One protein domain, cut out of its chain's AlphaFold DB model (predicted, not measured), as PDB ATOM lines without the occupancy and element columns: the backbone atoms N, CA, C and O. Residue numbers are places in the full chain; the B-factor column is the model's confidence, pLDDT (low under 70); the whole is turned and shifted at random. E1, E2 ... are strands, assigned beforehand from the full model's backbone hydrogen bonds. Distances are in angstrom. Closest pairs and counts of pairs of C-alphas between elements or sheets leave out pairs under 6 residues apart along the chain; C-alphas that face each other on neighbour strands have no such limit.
ATOM      1  N   PRO A 336      45.660   2.944  10.857       90.62
ATOM      2  CA  PRO A 336      46.759   2.885   9.897       90.62
ATOM      3  C   PRO A 336      46.401   3.630   8.610       90.62
ATOM      4  O   PRO A 336      45.240   3.645   8.208       90.62
ATOM      5  N   LYS A 337      47.396   4.226   7.947       90.50
ATOM      6  CA  LYS A 337      47.228   5.022   6.717       90.50
ATOM      7  C   LYS A 337      46.295   4.399   5.663       90.50
ATOM      8  O   LYS A 337      45.553   5.129   5.015       90.50
ATOM      9  N   ASP A 338      46.343   3.079   5.500       88.94
ATOM     10  CA  ASP A 338      45.642   2.368   4.425       88.94
ATOM     11  C   ASP A 338      44.230   1.888   4.811       88.94
ATOM     12  O   ASP A 338      43.521   1.317   3.982       88.94
ATOM     13  N   THR A 339      43.797   2.110   6.055       89.69
ATOM     14  CA  THR A 339      42.461   1.712   6.512       89.69
ATOM     15  C   THR A 339      41.437   2.783   6.123       89.69
ATOM     16  O   THR A 339      41.545   3.909   6.589       89.69
ATOM     17  N   PRO A 340      40.420   2.500   5.293       89.06
ATOM     18  CA  PRO A 340      39.418   3.504   4.952       89.06
ATOM     19  C   PRO A 340      38.542   3.848   6.163       89.06
ATOM     20  O   PRO A 340      38.151   2.965   6.929       89.06
ATOM     21  N   CYS A 341      38.180   5.124   6.303       88.81
ATOM     22  CA  CYS A 341      37.230   5.537   7.326       88.81
ATOM     23  C   CYS A 341      35.815   4.995   7.038       88.81
ATOM     24  O   CYS A 341      35.389   4.959   5.878       88.81
ATOM     25  N   PRO A 342      35.054   4.592   8.071       85.81
ATOM     26  CA  PRO A 342      33.719   4.040   7.889       85.81
ATOM     27  C   PRO A 342      32.712   5.105   7.429       85.81
ATOM     28  O   PRO A 342      32.834   6.297   7.736       85.81
ATOM     29  N   LEU A 343      31.678   4.655   6.716       83.44
ATOM     30  CA  LEU A 343      30.524   5.486   6.378       83.44
ATOM     31  C   LEU A 343      29.656   5.674   7.626       83.44
ATOM     32  O   LEU A 343      29.222   4.695   8.230       83.44
ATOM     33  N   VAL A 344      29.352   6.922   7.983       75.25
ATOM     34  CA  VAL A 344      28.436   7.244   9.088       75.25
ATOM     35  C   VAL A 344      27.173   7.846   8.487       75.25
ATOM     36  O   VAL A 344      27.227   8.877   7.820       75.25
ATOM     37  N   GLY A 345      26.033   7.169   8.654       76.06
ATOM     38  CA  GLY A 345      24.752   7.625   8.096       76.06
ATOM     39  C   GLY A 345      24.720   7.705   6.562       76.06
ATOM     40  O   GLY A 345      23.977   8.512   6.014       76.06
ATOM     41  N   GLY A 346      25.545   6.911   5.868       78.06
ATOM     42  CA  GLY A 346      25.645   6.914   4.403       78.06
ATOM     43  C   GLY A 346      26.566   7.993   3.817       78.06
ATOM     44  O   GLY A 346      26.727   8.045   2.599       78.06
ATOM     45  N   PHE A 347      27.207   8.816   4.653       75.50
ATOM     46  CA  PHE A 347      28.173   9.822   4.216       75.50
ATOM     47  C   PHE A 347      29.607   9.364   4.482       75.50
ATOM     48  O   PHE A 347      29.905   8.766   5.519       75.50
ATOM     49  N   ALA A 348      30.506   9.671   3.544       74.31
ATOM     50  CA  ALA A 348      31.938   9.496   3.746       74.31
ATOM     51  C   ALA A 348      32.422  10.422   4.872       74.31
ATOM     52  O   ALA A 348      32.088  11.609   4.895       74.31
ATOM     53  N   SER A 349      33.179   9.862   5.812       84.44
ATOM     54  CA  SER A 349      33.898  10.620   6.835       84.44
ATOM     55  C   SER A 349      35.240  11.108   6.281       84.44
ATOM     56  O   SER A 349      35.793  10.525   5.346       84.44
ATOM     57  N   ASN A 350      35.752  12.212   6.828       86.25
ATOM     58  CA  ASN A 350      37.017  12.797   6.382       86.25
ATOM     59  C   ASN A 350      38.192  12.146   7.125       86.25
ATOM     60  O   ASN A 350      38.191  12.109   8.357       86.25
ATOM     61  N   SER A 351      39.202  11.671   6.393       91.19
ATOM     62  CA  SER A 351      40.448  11.141   6.965       91.19
ATOM     63  C   SER A 351      41.447  12.271   7.215       91.19
ATOM     64  O   SER A 351      41.922  12.907   6.272       91.19
ATOM     65  N   CYS A 352      41.802  12.499   8.477       92.56
ATOM     66  CA  CYS A 352      42.798  13.492   8.871       92.56
ATOM     67  C   CYS A 352      44.080  12.791   9.297       92.56
ATOM     68  O   CYS A 352      44.084  12.057  10.282       92.56
ATOM     69  N   PHE A 353      45.149  12.988   8.530       92.69
ATOM     70  CA  PHE A 353      46.417  12.278   8.690       92.69
ATOM     71  C   PHE A 353      47.365  13.008   9.637       92.69
ATOM     72  O   PHE A 353      47.370  14.241   9.699       92.69
ATOM     73  N   SER A 354      48.169  12.238  10.367       92.75
ATOM     74  CA  SER A 354      49.305  12.758  11.122       92.75
ATOM     75  C   SER A 354      50.299  13.471  10.202       92.75
ATOM     76  O   SER A 354      50.321  13.253   8.989       92.75
ATOM     77  N   SER A 355      51.146  14.331  10.769       90.56
ATOM     78  CA  SER A 355      52.137  15.099   9.999       90.56
ATOM     79  C   SER A 355      53.142  14.224   9.234       90.56
ATOM     80  O   SER A 355      53.633  14.638   8.185       90.56
ATOM     81  N   ASP A 356      53.426  13.019   9.731       89.56
ATOM     82  CA  ASP A 356      54.259  12.002   9.077       89.56
ATOM     83  C   ASP A 356      53.460  11.071   8.139       89.56
ATOM     84  O   ASP A 356      54.043  10.276   7.400       89.56
ATOM     85  N   GLY A 357      52.127  11.168   8.154       91.25
ATOM     86  CA  GLY A 357      51.207  10.359   7.364       91.25
ATOM     87  C   GLY A 357      51.151   8.879   7.748       91.25
ATOM     88  O   GLY A 357      50.649   8.085   6.949       91.25
ATOM     89  N   SER A 358      51.678   8.482   8.911       90.31
ATOM     90  CA  SER A 358      51.711   7.076   9.339       90.31
ATOM     91  C   SER A 358      50.352   6.569   9.840       90.31
ATOM     92  O   SER A 358      50.032   5.387   9.669       90.31
ATOM     93  N   TYR A 359      49.514   7.457  10.378       90.25
ATOM     94  CA  TYR A 359      48.160   7.146  10.828       90.25
ATOM     95  C   TYR A 359      47.190   8.298  10.547       90.25
ATOM     96  O   TYR A 359      47.579   9.399  10.152       90.25
ATOM     97  N   HIS A 360      45.901   8.039  10.734       92.38
ATOM     98  CA  HIS A 360      44.859   9.049  10.610       92.38
ATOM     99  C   HIS A 360      43.728   8.837  11.616       92.38
ATOM    100  O   HIS A 360      43.643   7.805  12.282       92.38
ATOM    101  N   VAL A 361      42.862   9.838  11.721       93.06
ATOM    102  CA  VAL A 361      41.599   9.797  12.469       93.06
ATOM    103  C   VAL A 361      40.452  10.121  11.520       93.06
ATOM    104  O   VAL A 361      40.644  10.819  10.522       93.06
ATOM    105  N   CYS A 362      39.263   9.617  11.829       93.56
ATOM    106  CA  CYS A 362      38.070   9.822  11.014       93.56
ATOM    107  C   CYS A 362      37.183  10.897  11.652       93.56
ATOM    108  O   CYS A 362      36.757  10.741  12.795       93.56
ATOM    109  N   CYS A 363      36.900  11.980  10.928       92.12
ATOM    110  CA  CYS A 363      36.043  13.073  11.396       92.12
ATOM    111  C   CYS A 363      34.613  12.918  10.874       92.12
ATOM    112  O   CYS A 363      34.401  12.587   9.702       92.12
ATOM    113  N   ALA A 364      33.627  13.158  11.740       86.38
ATOM    114  CA  ALA A 364      32.220  13.090  11.363       86.38
ATOM    115  C   ALA A 364      31.875  14.241  10.407       86.38
ATOM    116  O   ALA A 364      32.193  15.393  10.684       86.38
ATOM    117  N   ASN A 365      31.213  13.950   9.288       77.38
ATOM    118  CA  ASN A 365      30.713  14.981   8.372       77.38
ATOM    119  C   ASN A 365      29.726  15.901   9.132       77.38
ATOM    120  O   ASN A 365      28.858  15.369   9.831       77.38
ATOM    121  N   PRO A 366      29.836  17.244   9.045       73.19
ATOM    122  CA  PRO A 366      30.614  18.049   8.086       73.19
ATOM    123  C   PRO A 366      32.002  18.497   8.535       73.19
ATOM    124  O   PRO A 366      32.607  19.345   7.874       73.19
ATOM    125  N   ASP A 367      32.535  17.954   9.623       81.12
ATOM    126  CA  ASP A 367      33.798  18.435  10.155       81.12
ATOM    127  C   ASP A 367      34.991  18.071   9.272       81.12
ATOM    128  O   ASP A 367      35.144  16.960   8.756       81.12
ATOM    129  N   SER A 368      35.850  19.070   9.108       85.00
ATOM    130  CA  SER A 368      37.114  18.997   8.388       85.00
ATOM    131  C   SER A 368      38.281  18.737   9.342       85.00
ATOM    132  O   SER A 368      38.133  18.741  10.570       85.00
ATOM    133  N   CYS A 369      39.458  18.521   8.763       90.25
ATOM    134  CA  CYS A 369      40.698  18.427   9.516       90.25
ATOM    135  C   CYS A 369      41.067  19.784  10.115       90.25
ATOM    136  O   CYS A 369      41.169  20.782   9.399       90.25
ATOM    137  N   ALA A 370      41.301  19.800  11.424       90.25
ATOM    138  CA  ALA A 370      41.901  20.934  12.101       90.25
ATOM    139  C   ALA A 370      43.402  21.010  11.787       90.25
ATOM    140  O   ALA A 370      44.006  20.058  11.284       90.25
ATOM    141  N   ALA A 371      44.025  22.132  12.152       88.12
ATOM    142  CA  ALA A 371      45.479  22.197  12.209       88.12
ATOM    143  C   ALA A 371      46.012  21.076  13.132       88.12
ATOM    144  O   ALA A 371      45.431  20.866  14.206       88.12
ATOM    145  N   PRO A 372      47.089  20.365  12.744       86.94
ATOM    146  CA  PRO A 372      47.682  19.333  13.585       86.94
ATOM    147  C   PRO A 372      48.021  19.874  14.976       86.94
ATOM    148  O   PRO A 372      48.377  21.046  15.131       86.94
ATOM    149  N   GLY A 373      47.928  19.018  15.994       82.62
ATOM    150  CA  GLY A 373      48.390  19.354  17.339       82.62
ATOM    151  C   GLY A 373      49.889  19.681  17.365       82.62
ATOM    152  O   GLY A 373      50.613  19.420  16.405       82.62
ATOM    153  N   ALA A 374      50.387  20.198  18.491       82.94
ATOM    154  CA  ALA A 374      51.807  20.546  18.649       82.94
ATOM    155  C   ALA A 374      52.770  19.371  18.364       82.94
ATOM    156  O   ALA A 374      53.910  19.596  17.968       82.94
ATOM    157  N   ASN A 375      52.291  18.130  18.502       85.19
ATOM    158  CA  ASN A 375      53.039  16.901  18.228       85.19
ATOM    159  C   ASN A 375      52.866  16.372  16.790       85.19
ATOM    160  O   ASN A 375      53.353  15.290  16.478       85.19
ATOM    161  N   GLY A 376      52.146  17.084  15.916       87.06
ATOM    162  CA  GLY A 376      51.790  16.598  14.578       87.06
ATOM    163  C   GLY A 376      50.603  15.629  14.547       87.06
ATOM    164  O   GLY A 376      50.330  15.028  13.509       87.06
ATOM    165  N   GLU A 377      49.890  15.487  15.665       88.75
ATOM    166  CA  GLU A 377      48.714  14.625  15.777       88.75
ATOM    167  C   GLU A 377      47.544  15.166  14.937       88.75
ATOM    168  O   GLU A 377      47.264  16.372  14.982       88.75
ATOM    169  N   PRO A 378      46.839  14.300  14.189       89.94
ATOM    170  CA  PRO A 378      45.676  14.707  13.420       89.94
ATOM    171  C   PRO A 378      44.488  15.025  14.327       89.94
ATOM    172  O   PRO A 378      44.244  14.336  15.317       89.94
ATOM    173  N   ARG A 379      43.718  16.056  13.968       91.19
ATOM    174  CA  ARG A 379      42.574  16.538  14.755       91.19
ATOM    175  C   ARG A 379      41.387  16.906  13.870       91.19
ATOM    176  O   ARG A 379      41.571  17.299  12.720       91.19
ATOM    177  N   CYS A 380      40.183  16.837  14.433       92.00
ATOM    178  CA  CYS A 380      38.950  17.326  13.804       92.00
ATOM    179  C   CYS A 380      38.616  18.741  14.305       92.00
ATOM    180  O   CYS A 380      38.809  19.026  15.486       92.00
ATOM    181  N   THR A 381      38.085  19.616  13.443       87.88
ATOM    182  CA  THR A 381      37.844  21.053  13.732       87.88
ATOM    183  C   THR A 381      36.980  21.327  14.974       87.88
ATOM    184  O   THR A 381      37.165  22.357  15.614       87.88
TER     185      THR A 381
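This is residues 336 to 381 of the 390 residues of an uncharacterized protein of Klebsormidium nitens (UniProt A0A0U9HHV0). There is little regular structure here: a flat slab, mostly loops, with one small hairpin of two strands, E1 then E2, in its middle. Residues 336 to 349 make a long loop on one side of the hairpin, and residues 364 to 381 fold back on the other. The printed part has 46 residues, of which 9 are in the two antiparallel strands, with no named helix; the class is all strand. It is compact, with a radius of gyration of the C-alphas of 10.4 A and spans of 32 by 22 by 7 A.

Look first at E1, residues 350 to 353, and E2, residues 359 to 363, a hairpin with a tight link and 151 degrees between directions. C-alphas 353 and 360 face each other at 4.1 A. N 352 and O 361 are within hydrogen-bond range at 2.9 A, as are N 363 and O 350 at 2.9 A.

Find C-alpha 350 at (37.017, 12.797, 6.382); from there E1 runs 9.7 A. E2 runs 13.5 A to C-alpha 363 at (36.043, 13.073, 11.396).

The C-alphas farthest apart, of Gly 346 and Ala 374, are 32.8 A apart. The printed part has no cut, and no printed residue is under 70 in pLDDT.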